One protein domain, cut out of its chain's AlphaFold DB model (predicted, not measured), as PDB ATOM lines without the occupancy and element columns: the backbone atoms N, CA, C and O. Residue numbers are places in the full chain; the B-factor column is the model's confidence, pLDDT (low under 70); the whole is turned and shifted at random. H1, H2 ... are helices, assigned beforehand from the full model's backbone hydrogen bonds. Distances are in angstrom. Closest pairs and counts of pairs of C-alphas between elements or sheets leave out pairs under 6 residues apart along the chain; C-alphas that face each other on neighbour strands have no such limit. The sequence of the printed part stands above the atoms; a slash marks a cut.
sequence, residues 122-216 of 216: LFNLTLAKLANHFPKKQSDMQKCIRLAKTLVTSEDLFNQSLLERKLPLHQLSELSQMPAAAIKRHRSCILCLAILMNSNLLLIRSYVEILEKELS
ATOM      1  N   LEU A 122       7.046   8.241  21.224       93.44
ATOM      2  CA  LEU A 122       6.875   7.275  22.316       93.44
ATOM      3  C   LEU A 122       8.052   7.311  23.301       93.44
ATOM      4  O   LEU A 122       7.851   7.161  24.501       93.44
ATOM      5  N   PHE A 123       9.262   7.603  22.818       93.00
ATOM      6  CA  PHE A 123      10.481   7.718  23.623       93.00
ATOM      7  C   PHE A 123      10.837   9.168  23.997       93.00
ATOM      8  O   PHE A 123      11.960   9.441  24.427       93.00
ATOM      9  N   ASN A 124       9.909  10.118  23.828       90.94
ATOM     10  CA  ASN A 124      10.135  11.562  23.980       90.94
ATOM     11  C   ASN A 124      11.227  12.128  23.050       90.94
ATOM     12  O   ASN A 124      11.868  13.145  23.358       90.94
ATOM     13  N   LEU A 125      11.443  11.477  21.904       90.69
ATOM     14  CA  LEU A 125      12.380  11.907  20.873       90.69
ATOM     15  C   LEU A 125      11.650  12.691  19.782       90.69
ATOM     16  O   LEU A 125      10.473  12.483  19.508       90.69
ATOM     17  N   THR A 126      12.378  13.604  19.149       85.81
ATOM     18  CA  THR A 126      11.937  14.310  17.942       85.81
ATOM     19  C   THR A 126      13.095  14.356  16.957       85.81
ATOM     20  O   THR A 126      14.254  14.359  17.384       85.81
ATOM     21  N   LEU A 127      12.810  14.439  15.655       79.75
ATOM     22  CA  LEU A 127      13.850  14.560  14.621       79.75
ATOM     23  C   LEU A 127      14.788  15.751  14.893       79.75
ATOM     24  O   LEU A 127      16.007  15.616  14.817       79.75
ATOM     25  N   ALA A 128      14.235  16.883  15.338       77.75
ATOM     26  CA  ALA A 128      15.015  18.062  15.717       77.75
ATOM     27  C   ALA A 128      15.960  17.810  16.907       77.75
ATOM     28  O   ALA A 128      17.109  18.250  16.897       77.75
ATOM     29  N   LYS A 129      15.509  17.081  17.939       77.62
ATOM     30  CA  LYS A 129      16.367  16.723  19.081       77.62
ATOM     31  C   LYS A 129      17.451  15.733  18.670       77.62
ATOM     32  O   LYS A 129      18.559  15.802  19.197       77.62
ATOM     33  N   LEU A 130      17.140  14.826  17.750       77.69
ATOM     34  CA  LEU A 130      18.043  13.762  17.335       77.69
ATOM     35  C   LEU A 130      19.330  14.288  16.705       77.69
ATOM     36  O   LEU A 130      20.384  13.774  17.063       77.69
ATOM     37  N   ALA A 131      19.272  15.345  15.887       75.00
ATOM     38  CA  ALA A 131      20.453  15.953  15.260       75.00
ATOM     39  C   ALA A 131      21.582  16.265  16.267       75.00
ATOM     40  O   ALA A 131      22.755  16.044  15.981       75.00
ATOM     41  N   ASN A 132      21.227  16.683  17.485       76.88
ATOM     42  CA  ASN A 132      22.191  17.017  18.540       76.88
ATOM     43  C   ASN A 132      22.722  15.799  19.320       76.88
ATOM     44  O   ASN A 132      23.679  15.929  20.078       76.88
ATOM     45  N   HIS A 133      22.092  14.631  19.178       78.25
ATOM     46  CA  HIS A 133      22.403  13.416  19.941       78.25
ATOM     47  C   HIS A 133      23.140  12.353  19.115       78.25
ATOM     48  O   HIS A 133      23.503  11.307  19.660       78.25
ATOM     49  N   PHE A 134      23.364  12.597  17.821       83.25
ATOM     50  CA  PHE A 134      24.150  11.691  16.991       83.25
ATOM     51  C   PHE A 134      25.637  11.732  17.392       83.25
ATOM     52  O   PHE A 134      26.202  12.816  17.582       83.25
ATOM     53  N   PRO A 135      26.293  10.566  17.554       85.50
ATOM     54  CA  PRO A 135      27.717  10.510  17.854       85.50
ATOM     55  C   PRO A 135      28.540  11.183  16.752       85.50
ATOM     56  O   PRO A 135      28.372  10.878  15.577       85.50
ATOM     57  N   LYS A 136      29.477  12.058  17.136       86.56
ATOM     58  CA  LYS A 136      30.425  12.677  16.189       86.56
ATOM     59  C   LYS A 136      31.575  11.744  15.807       86.56
ATOM     60  O   LYS A 136      32.158  11.883  14.742       86.56
ATOM     61  N   LYS A 137      31.942  10.829  16.708       89.44
ATOM     62  CA  LYS A 137      33.017   9.859  16.485       89.44
ATOM     63  C   LYS A 137      32.470   8.664  15.711       89.44
ATOM     64  O   LYS A 137      31.517   8.032  16.162       89.44
ATOM     65  N   GLN A 138      33.130   8.318  14.611       87.12
ATOM     66  CA  GLN A 138      32.804   7.167  13.761       87.12
ATOM     67  C   GLN A 138      32.693   5.857  14.552       87.12
ATOM     68  O   GLN A 138      31.705   5.144  14.412       87.12
ATOM     69  N   SER A 139      33.626   5.589  15.469       87.75
ATOM     70  CA  SER A 139      33.595   4.373  16.294       87.75
ATOM     71  C   SER A 139      32.385   4.289  17.231       87.75
ATOM     72  O   SER A 139      31.903   3.198  17.531       87.75
ATOM     73  N   ASP A 140      31.856   5.424  17.695       90.50
ATOM     74  CA  ASP A 140      30.634   5.448  18.502       90.50
ATOM     75  C   ASP A 140      29.382   5.333  17.620       90.50
ATOM     76  O   ASP A 140      28.416   4.683  18.021       90.50
ATOM     77  N   MET A 141      29.411   5.879  16.397       90.69
ATOM     78  CA  MET A 141      28.344   5.690  15.408       90.69
ATOM     79  C   MET A 141      28.194   4.217  15.015       90.69
ATOM     80  O   MET A 141      27.091   3.678  15.079       90.69
ATOM     81  N   GLN A 142      29.298   3.535  14.699       89.81
ATOM     82  CA  GLN A 142      29.306   2.100  14.388       89.81
ATOM     83  C   GLN A 142      28.679   1.266  15.512       89.81
ATOM     84  O   GLN A 142      27.858   0.385  15.260       89.81
ATOM     85  N   LYS A 143      29.011   1.570  16.777       91.50
ATOM     86  CA  LYS A 143      28.389   0.908  17.935       91.50
ATOM     87  C   LYS A 143      26.879   1.126  17.964       91.50
ATOM     88  O   LYS A 143      26.144   0.183  18.241       91.50
ATOM     89  N   CYS A 144      26.415   2.345  17.681       92.94
ATOM     90  CA  CYS A 144      24.986   2.652  17.646       92.94
ATOM     91  C   CYS A 144      24.267   1.880  16.539       92.94
ATOM     92  O   CYS A 144      23.217   1.305  16.805       92.94
ATOM     93  N   ILE A 145      24.852   1.819  15.337       91.44
ATOM     94  CA  ILE A 145      24.326   1.042  14.205       91.44
ATOM     95  C   ILE A 145      24.232  -0.438  14.583       91.44
ATOM     96  O   ILE A 145      23.178  -1.047  14.409       91.44
ATOM     97  N   ARG A 146      25.289  -1.005  15.176       92.25
ATOM     98  CA  ARG A 146      25.301  -2.405  15.618       92.25
ATOM     99  C   ARG A 146      24.218  -2.694  16.658       92.25
ATOM    100  O   ARG A 146      23.469  -3.647  16.497       92.25
ATOM    101  N   LEU A 147      24.105  -1.856  17.690       94.75
ATOM    102  CA  LEU A 147      23.082  -1.993  18.734       94.75
ATOM    103  C   LEU A 147      21.662  -1.860  18.170       94.75
ATOM    104  O   LEU A 147      20.770  -2.602  18.576       94.75
ATOM    105  N   ALA A 148      21.454  -0.939  17.228       93.81
ATOM    106  CA  ALA A 148      20.175  -0.767  16.551       93.81
ATOM    107  C   ALA A 148      19.803  -2.006  15.727       93.81
ATOM    108  O   ALA A 148      18.674  -2.477  15.830       93.81
ATOM    109  N   LYS A 149      20.754  -2.588  14.986       92.06
ATOM    110  CA  LYS A 149      20.543  -3.855  14.271       92.06
ATOM    111  C   LYS A 149      20.194  -4.988  15.224       92.06
ATOM    112  O   LYS A 149      19.200  -5.660  15.000       92.06
ATOM    113  N   THR A 150      20.953  -5.165  16.309       93.44
ATOM    114  CA  THR A 150      20.654  -6.187  17.325       93.44
ATOM    115  C   THR A 150      19.232  -6.045  17.865       93.44
ATOM    116  O   THR A 150      18.543  -7.047  18.020       93.44
ATOM    117  N   LEU A 151      18.780  -4.809  18.108       94.88
ATOM    118  CA  LEU A 151      17.414  -4.549  18.548       94.88
ATOM    119  C   LEU A 151      16.379  -4.937  17.481       94.88
ATOM    120  O   LEU A 151      15.395  -5.574  17.820       94.88
ATOM    121  N   VAL A 152      16.590  -4.564  16.215       93.12
ATOM    122  CA  VAL A 152      15.621  -4.795  15.123       93.12
ATOM    123  C   VAL A 152      15.573  -6.255  14.670       93.12
ATOM    124  O   VAL A 152      14.520  -6.716  14.246       93.12
ATOM    125  N   THR A 153      16.678  -6.999  14.772       92.06
ATOM    126  CA  THR A 153      16.717  -8.431  14.434       92.06
ATOM    127  C   THR A 153      15.838  -9.268  15.367       92.06
ATOM    128  O   THR A 153      15.313 -10.296  14.950       92.06
ATOM    129  N   SER A 154      15.659  -8.839  16.620       91.31
ATOM    130  CA  SER A 154      14.713  -9.456  17.550       91.31
ATOM    131  C   SER A 154      13.405  -8.667  17.543       91.31
ATOM    132  O   SER A 154      13.255  -7.678  18.259       91.31
ATOM    133  N   GLU A 155      12.452  -9.111  16.721       89.19
ATOM    134  CA  GLU A 155      11.159  -8.438  16.565       89.19
ATOM    135  C   GLU A 155      10.411  -8.305  17.902       89.19
ATOM    136  O   GLU A 155       9.917  -7.224  18.226       89.19
ATOM    137  N   ASP A 156      10.431  -9.351  18.732       92.44
ATOM    138  CA  ASP A 156       9.845  -9.333  20.076       92.44
ATOM    139  C   ASP A 156      10.470  -8.251  20.965       92.44
ATOM    140  O   ASP A 156       9.757  -7.481  21.610       92.44
ATOM    141  N   LEU A 157      11.802  -8.139  20.963       93.38
ATOM    142  CA  LEU A 157      12.519  -7.162  21.781       93.38
ATOM    143  C   LEU A 157      12.256  -5.727  21.309       93.38
ATOM    144  O   LEU A 157      12.094  -4.813  22.124       93.38
ATOM    145  N   PHE A 158      12.192  -5.515  19.992       94.69
ATOM    146  CA  PHE A 158      11.830  -4.224  19.417       94.69
ATOM    147  C   PHE A 158      10.386  -3.842  19.765       94.69
ATOM    148  O   PHE A 158      10.144  -2.727  20.234       94.69
ATOM    149  N   ASN A 159       9.435  -4.764  19.620       93.25
ATOM    150  CA  ASN A 159       8.030  -4.526  19.946       93.25
ATOM    151  C   ASN A 159       7.826  -4.271  21.446       93.25
ATOM    152  O   ASN A 159       7.123  -3.329  21.819       93.25
ATOM    153  N   GLN A 160       8.518  -5.019  22.309       93.88
ATOM    154  CA  GLN A 160       8.547  -4.760  23.746       93.88
ATOM    155  C   GLN A 160       9.090  -3.355  24.043       93.88
ATOM    156  O   GLN A 160       8.514  -2.632  24.854       93.88
ATOM    157  N   SER A 161      10.148  -2.922  23.345       94.75
ATOM    158  CA  SER A 161      10.706  -1.576  23.522       94.75
ATOM    159  C   SER A 161       9.701  -0.468  23.187       94.75
ATOM    160  O   SER A 161       9.646   0.546  23.887       94.75
ATOM    161  N   LEU A 162       8.875  -0.667  22.151       93.25
ATOM    162  CA  LEU A 162       7.810   0.260  21.759       93.25
ATOM    163  C   LEU A 162       6.687   0.292  22.797       93.25
ATOM    164  O   LEU A 162       6.226   1.376  23.164       93.25
ATOM    165  N   LEU A 163       6.281  -0.878  23.292       93.56
ATOM    166  CA  LEU A 163       5.226  -1.017  24.292       93.56
ATOM    167  C   LEU A 163       5.630  -0.376  25.627       93.56
ATOM    168  O   LEU A 163       4.897   0.442  26.180       93.56
ATOM    169  N   GLU A 164       6.827  -0.701  26.118       94.44
ATOM    170  CA  GLU A 164       7.374  -0.168  27.370       94.44
ATOM    171  C   GLU A 164       7.896   1.266  27.238       94.44
ATOM    172  O   GLU A 164       8.179   1.924  28.246       94.44
ATOM    173  N   ARG A 165       8.036   1.754  25.998       94.94
ATOM    174  CA  ARG A 165       8.576   3.076  25.652       94.94
ATOM    175  C   ARG A 165       9.981   3.302  26.211       94.94
ATOM    176  O   ARG A 165      10.357   4.413  26.599       94.94
ATOM    177  N   LYS A 166      10.769   2.227  26.286       94.12
ATOM    178  CA  LYS A 166      12.119   2.208  26.853       94.12
ATOM    179  C   LYS A 166      13.034   1.324  26.020       94.12
ATOM    180  O   LYS A 166      12.618   0.317  25.468       94.12
ATOM    181  N   LEU A 167      14.309   1.699  25.965       94.12
ATOM    182  CA  LEU A 167      15.341   0.849  25.380       94.12
ATOM    183  C   LEU A 167      15.626  -0.320  26.348       94.12
ATOM    184  O   LEU A 167      15.955  -0.037  27.506       94.12
ATOM    185  N   PRO A 168      15.547  -1.590  25.911       94.19
ATOM    186  CA  PRO A 168      15.778  -2.753  26.768       94.19
ATOM    187  C   PRO A 168      17.280  -2.940  27.023       94.19
ATOM    188  O   PRO A 168      17.966  -3.722  26.371       94.19
ATOM    189  N   LEU A 169      17.816  -2.139  27.948       94.31
ATOM    190  CA  LEU A 169      19.257  -2.016  28.198       94.31
ATOM    191  C   LEU A 169      19.912  -3.330  28.629       94.31
ATOM    192  O   LEU A 169      21.044  -3.579  28.230       94.31
ATOM    193  N   HIS A 170      19.233  -4.134  29.451       93.12
ATOM    194  CA  HIS A 170      19.781  -5.389  29.965       93.12
ATOM    195  C   HIS A 170      19.934  -6.413  28.842       93.12
ATOM    196  O   HIS A 170      21.039  -6.862  28.558       93.12
ATOM    197  N   GLN A 171      18.842  -6.680  28.130       93.75
ATOM    198  CA  GLN A 171      18.803  -7.621  27.018       93.75
ATOM    199  C   GLN A 171      19.771  -7.196  25.904       93.75
ATOM    200  O   GLN A 171      20.529  -8.009  25.387       93.75
ATOM    201  N   LEU A 172      19.821  -5.899  25.572       93.88
ATOM    202  CA  LEU A 172      20.792  -5.388  24.600       93.88
ATOM    203  C   LEU A 172      22.235  -5.520  25.084       93.88
ATOM    204  O   LEU A 172      23.114  -5.797  24.271       93.88
ATOM    205  N   SER A 173      22.500  -5.319  26.377       94.19
ATOM    206  CA  SER A 173      23.829  -5.504  26.969       94.19
ATOM    207  C   SER A 173      24.300  -6.949  26.823       94.19
ATOM    208  O   SER A 173      25.447  -7.169  26.438       94.19
ATOM    209  N   GLU A 174      23.422  -7.919  27.080       93.50
ATOM    210  CA  GLU A 174      23.717  -9.349  26.941       93.50
ATOM    211  C   GLU A 174      23.958  -9.738  25.479       93.50
ATOM    212  O   GLU A 174      24.996 -10.311  25.156       93.50
ATOM    213  N   LEU A 175      23.052  -9.351  24.576       92.12
ATOM    214  CA  LEU A 175      23.132  -9.712  23.157       92.12
ATOM    215  C   LEU A 175      24.325  -9.073  22.435       92.12
ATOM    216  O   LEU A 175      24.869  -9.653  21.500       92.12
ATOM    217  N   SER A 176      24.724  -7.865  22.840       89.06
ATOM    218  CA  SER A 176      25.800  -7.113  22.177       89.06
ATOM    219  C   SER A 176      27.150  -7.175  22.891       89.06
ATOM    220  O   SER A 176      28.122  -6.621  22.374       89.06
ATOM    221  N   GLN A 177      27.209  -7.800  24.075       91.75
ATOM    222  CA  GLN A 177      28.381  -7.816  24.960       91.75
ATOM    223  C   GLN A 177      28.925  -6.406  25.269       91.75
ATOM    224  O   GLN A 177      30.130  -6.193  25.417       91.75
ATOM    225  N   MET A 178      28.040  -5.409  25.351       91.12
ATOM    226  CA  MET A 178      28.401  -4.021  25.646       91.12
ATOM    227  C   MET A 178      27.837  -3.577  26.993       91.12
ATOM    228  O   MET A 178      26.661  -3.812  27.245       91.12
ATOM    229  N   PRO A 179      28.592  -2.834  27.826       92.81
ATOM    230  CA  PRO A 179      28.084  -2.361  29.110       92.81
ATOM    231  C   PRO A 179      26.822  -1.501  28.961       92.81
ATOM    232  O   PRO A 179      26.809  -0.537  28.189       92.81
ATOM    233  N   ALA A 180      25.801  -1.760  29.782       93.31
ATOM    234  CA  ALA A 180      24.546  -0.999  29.783       93.31
ATOM    235  C   ALA A 180      24.747   0.527  29.907       93.31
ATOM    236  O   ALA A 180      24.005   1.308  29.308       93.31
ATOM    237  N   ALA A 181      25.783   0.974  30.629       91.44
ATOM    238  CA  ALA A 181      26.139   2.390  30.739       91.44
ATOM    239  C   ALA A 181      26.545   3.012  29.386       91.44
ATOM    240  O   ALA A 181      26.149   4.140  29.078       91.44
ATOM    241  N   ALA A 182      27.283   2.269  28.554       89.50
ATOM    242  CA  ALA A 182      27.689   2.708  27.220       89.50
ATOM    243  C   ALA A 182      26.489   2.776  26.262       89.50
ATOM    244  O   ALA A 182      26.354   3.740  25.510       89.50
ATOM    245  N   ILE A 183      25.578   1.802  26.349       94.19
ATOM    246  CA  ILE A 183      24.331   1.774  25.568       94.19
ATOM    247  C   ILE A 183      23.441   2.963  25.955       94.19
ATOM    248  O   ILE A 183      22.978   3.719  25.099       94.19
ATOM    249  N   LYS A 184      23.256   3.195  27.262       93.38
ATOM    250  CA  LYS A 184      22.431   4.290  27.792       93.38
ATOM    251  C   LYS A 184      22.900   5.664  27.305       93.38
ATOM    252  O   LYS A 184      22.054   6.512  27.017       93.38
ATOM    253  N   ARG A 185      24.217   5.874  27.174       91.31
ATOM    254  CA  ARG A 185      24.811   7.130  26.678       91.31
ATOM    255  C   ARG A 185      24.306   7.510  25.285       91.31
ATOM    256  O   ARG A 185      24.075   8.688  25.033       91.31
ATOM    257  N   HIS A 186      24.099   6.529  24.410       91.94
ATOM    258  CA  HIS A 186      23.682   6.748  23.023       91.94
ATOM    259  C   HIS A 186      22.249   6.284  22.731       91.94
ATOM    260  O   HIS A 186      21.875   6.124  21.569       91.94
ATOM    261  N   ARG A 187      21.415   6.122  23.771       93.25
ATOM    262  CA  ARG A 187      20.053   5.567  23.662       93.25
ATOM    263  C   ARG A 187      19.204   6.209  22.561       93.25
ATOM    264  O   ARG A 187      18.505   5.504  21.848       93.25
ATOM    265  N   SER A 188      19.283   7.533  22.409       92.25
ATOM    266  CA  SER A 188      18.469   8.277  21.444       92.25
ATOM    267  C   SER A 188      18.861   7.950  20.006       92.25
ATOM    268  O   SER A 188      17.994   7.792  19.155       92.25
ATOM    269  N   CYS A 189      20.166   7.817  19.745       91.81
ATOM    270  CA  CYS A 189      20.688   7.447  18.433       91.81
ATOM    271  C   CYS A 189      20.330   5.992  18.099       91.81
ATOM    272  O   CYS A 189      19.824   5.728  17.014       91.81
ATOM    273  N   ILE A 190      20.495   5.077  19.061       93.94
ATOM    274  CA  ILE A 190      20.158   3.653  18.897       93.94
ATOM    275  C   ILE A 190      18.670   3.476  18.570       93.94
ATOM    276  O   ILE A 190      18.341   2.824  17.584       93.94
ATOM    277  N   LEU A 191      17.775   4.092  19.352       94.25
ATOM    278  CA  LEU A 191      16.327   4.024  19.117       94.25
ATOM    279  C   LEU A 191      15.941   4.606  17.756       94.25
ATOM    280  O   LEU A 191      15.131   4.021  17.046       94.25
ATOM    281  N   CYS A 192      16.537   5.741  17.384       91.44
ATOM    282  CA  CYS A 192      16.293   6.361  16.087       91.44
ATOM    283  C   CYS A 192      16.685   5.433  14.939       91.44
ATOM    284  O   CYS A 192      15.856   5.138  14.084       91.44
ATOM    285  N   LEU A 193      17.916   4.923  14.954       90.88
ATOM    286  CA  LEU A 193      18.401   4.001  13.933       90.88
ATOM    287  C   LEU A 193      17.545   2.734  13.873       90.88
ATOM    288  O   LEU A 193      17.185   2.313  12.781       90.88
ATOM    289  N   ALA A 194      17.149   2.180  15.020       93.06
ATOM    290  CA  ALA A 194      16.295   0.998  15.067       93.06
ATOM    291  C   ALA A 194      14.917   1.257  14.431       93.06
ATOM    292  O   ALA A 194      14.465   0.483  13.591       93.06
ATOM    293  N   ILE A 195      14.271   2.381  14.763       92.06
ATOM    294  CA  ILE A 195      12.980   2.767  14.172       92.06
ATOM    295  C   ILE A 195      13.111   2.992  12.661       92.06
ATOM    296  O   ILE A 195      12.234   2.569  11.909       92.06
ATOM    297  N   LEU A 196      14.193   3.634  12.211       87.88
ATOM    298  CA  LEU A 196      14.449   3.886  10.792       87.88
ATOM    299  C   LEU A 196      14.712   2.583  10.022       87.88
ATOM    300  O   LEU A 196      14.137   2.386   8.954       87.88
ATOM    301  N   MET A 197      15.518   1.674  10.573       87.06
ATOM    302  CA  MET A 197      15.797   0.360   9.983       87.06
ATOM    303  C   MET A 197      14.545  -0.524   9.910       87.06
ATOM    304  O   MET A 197      14.367  -1.241   8.930       87.06
ATOM    305  N   ASN A 198      13.670  -0.453  10.918       88.69
ATOM    306  CA  ASN A 198      12.385  -1.160  10.937       88.69
ATOM    307  C   ASN A 198      11.314  -0.488  10.048       88.69
ATOM    308  O   ASN A 198      10.237  -1.043   9.852       88.69
ATOM    309  N   SER A 199      11.570   0.709   9.513       82.44
ATOM    310  CA  SER A 199      10.611   1.402   8.651       82.44
ATOM    311  C   SER A 199      10.650   0.895   7.205       82.44
ATOM    312  O   SER A 199      11.691   0.480   6.694       82.44
ATOM    313  N   ASN A 200       9.524   1.023   6.497       69.25
ATOM    314  CA  ASN A 200       9.402   0.677   5.073       69.25
ATOM    315  C   ASN A 200      10.043   1.715   4.129       69.25
ATOM    316  O   ASN A 200       9.781   1.718   2.927       69.25
ATOM    317  N   LEU A 201      10.885   2.616   4.643       70.00
ATOM    318  CA  LEU A 201      11.558   3.627   3.837       70.00
ATOM    319  C   LEU A 201      12.849   3.058   3.248       70.00
ATOM    320  O   LEU A 201      13.925   3.181   3.835       70.00
ATOM    321  N   LEU A 202      12.736   2.471   2.054       64.88
ATOM    322  CA  LEU A 202      13.864   1.907   1.301       64.88
ATOM    323  C   LEU A 202      15.041   2.885   1.178       64.88
ATOM    324  O   LEU A 202      16.186   2.485   1.352       64.88
ATOM    325  N   LEU A 203      14.761   4.172   0.947       62.28
ATOM    326  CA  LEU A 203      15.783   5.212   0.806       62.28
ATOM    327  C   LEU A 203      16.522   5.516   2.121       62.28
ATOM    328  O   LEU A 203      17.707   5.830   2.117       62.28
ATOM    329  N   ILE A 204      15.836   5.411   3.259       66.75
ATOM    330  CA  ILE A 204      16.475   5.593   4.566       66.75
ATOM    331  C   ILE A 204      17.295   4.356   4.919       66.75
ATOM    332  O   ILE A 204      18.422   4.488   5.395       66.75
ATOM    333  N   ARG A 205      16.764   3.158   4.649       66.81
ATOM    334  CA  ARG A 205      17.500   1.905   4.834       66.81
ATOM    335  C   ARG A 205      18.784   1.887   4.008       66.81
ATOM    336  O   ARG A 205      19.843   1.626   4.570       66.81
ATOM    337  N   SER A 206      18.715   2.259   2.729       66.56
ATOM    338  CA  SER A 206      19.898   2.321   1.866       66.56
ATOM    339  C   SER A 206      20.914   3.358   2.345       66.56
ATOM    340  O   SER A 206      22.111   3.089   2.313       66.56
ATOM    341  N   TYR A 207      20.474   4.508   2.865       72.25
ATOM    342  CA  TYR A 207      21.388   5.499   3.440       72.25
ATOM    343  C   TYR A 207      22.115   4.969   4.684       72.25
ATOM    344  O   TYR A 207      23.318   5.165   4.831       72.25
ATOM    345  N   VAL A 208      21.411   4.249   5.561       72.94
ATOM    346  CA  VAL A 208      22.018   3.612   6.741       72.94
ATOM    347  C   VAL A 208      23.017   2.519   6.338       72.94
ATOM    348  O   VAL A 208      24.078   2.414   6.949       72.94
ATOM    349  N   GLU A 209      22.716   1.744   5.294       75.06
ATOM    350  CA  GLU A 209      23.634   0.743   4.730       75.06
ATOM    351  C   GLU A 209      24.884   1.382   4.096       75.06
ATOM    352  O   GLU A 209      25.987   0.861   4.252       75.06
ATOM    353  N   ILE A 210      24.739   2.517   3.403       76.06
ATOM    354  CA  ILE A 210      25.871   3.276   2.841       76.06
ATOM    355  C   ILE A 210      26.760   3.810   3.961       76.06
ATOM    356  O   ILE A 210      27.967   3.583   3.931       76.06
ATOM    357  N   LEU A 211      26.165   4.452   4.973       73.88
ATOM    358  CA  LEU A 211      26.905   4.944   6.135       73.88
ATOM    359  C   LEU A 211      27.699   3.820   6.802       73.88
ATOM    360  O   LEU A 211      28.844   4.012   7.178       73.88
ATOM    361  N   GLU A 212      27.128   2.628   6.943       73.06
ATOM    362  CA  GLU A 212      27.859   1.494   7.504       73.06
ATOM    363  C   GLU A 212      29.071   1.088   6.654       73.06
ATOM    364  O   GLU A 212      30.148   0.861   7.210       73.06
ATOM    365  N   LYS A 213      28.916   1.022   5.325       73.44
ATOM    366  CA  LYS A 213      30.017   0.694   4.405       73.44
ATOM    367  C   LYS A 213      31.138   1.725   4.446       73.44
ATOM    368  O   LYS A 213      32.293   1.338   4.402       73.44
ATOM    369  N   GLU A 214      30.806   3.009   4.536       74.12
ATOM    370  CA  GLU A 214      31.798   4.085   4.650       74.12
ATOM    371  C   GLU A 214      32.519   4.076   5.996       74.12
ATOM    372  O   GLU A 214      33.652   4.544   6.107       74.12
ATOM    373  N   LEU A 215      31.848   3.572   7.036       70.19
ATOM    374  CA  LEU A 215      32.437   3.512   8.358       70.19
ATOM    375  C   LEU A 215      33.302   2.258   8.558       70.19
ATOM    376  O   LEU A 215      34.118   2.294   9.474       70.19
ATOM    377  N   SER A 216      33.104   1.186   7.784       61.03
ATOM    378  CA  SER A 216      33.800  -0.114   7.902       61.03
ATOM    379  C   SER A 216      35.191  -0.094   7.275       61.03
ATOM    380  O   SER A 216      36.096  -0.688   7.900       61.03
TER     381      SER A 216
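This is residues 122 to 216 of the 216 residues of the protein "Sigma70_r2 domain-containing protein" of Clostridiaceae bacterium (UniProt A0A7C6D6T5). Two helices, H2 and H6, cross closely at the core of a compact ball of helices. H7 packs on both from one side, while H4, with H5 next to it, packs on H2 from the opposite side; H3 turns off at the far end of H2, and the short H1 sits outermost over H6. The printed part has 95 residues with seven named helices, H1 to H7 in order along the chain, and no named strand: the class is all helix. The whole is compact, with a radius of gyration of the C-alphas of 12.4 A, and rounded, spanning 30 by 27 by 25 A.

H1, residues 127 to 131, only just touches H6, residues 187 to 197, with 3 pairs of C-alphas within 8 A; the closest C-alphas are those of Leu 130 and Ser 188, 6.9 A apart. H2, residues 138 to 153, is the hub, touching four helices. It touches H6 with 16 pairs of C-alphas within 8 A, the closest those of Ala 148 and Ala 194 at 4.5 A, at a steep tilt of 58 degrees, the same way. H2 and H3, residues 155 to 164, touch only at the corner, and only just, with 3 pairs; the closest C-alphas are those of Leu 151 and Phe 158, 5.7 A apart. With residues 147 to 151 alone H2 touches H4, residues 169 to 176, about perpendicular at 81 degrees; the closest C-alphas are those of Leu 147 and Ser 176, 6.7 A apart. H4 touches H5, residues 180 to 185, about perpendicular at 75 degrees, the closest C-alphas being those of Ser 173 and Ala 180 at 5.4 A. H5 and H6 meet only through their link. H7, residues 202 to 215, touches H6 with residues 204 to 208 alone, closest at the C-alphas of Met 197 and Arg 205, 5.6 A apart. With residues 212 to 215 alone H7 touches H2, opposite ways at a steep tilt of 44 degrees; the closest C-alphas are those of Gln 138 and Leu 215, 6.5 A apart. Among the pairs that are apart are H1 and H7. In each of the seven helices every O i to N i+4 pair is within hydrogen-bond range.

H1 begins at C-alpha 127 (13.850, 14.560, 14.621). H2 is 22.4 A long from first to last C-alpha, H3 14.1 A, H6 15.2 A and H7 19.9 A. H7 ends at C-alpha 215 (32.437, 3.512, 8.358).

The C-alphas of Glu 164 and Glu 214, the two farthest apart, are 33.6 A from each other. The printed part has no cut and no long link. The mean pLDDT of the printed part is 86.8; residue 200, residues 202 to 206 and residue 216 are under 70.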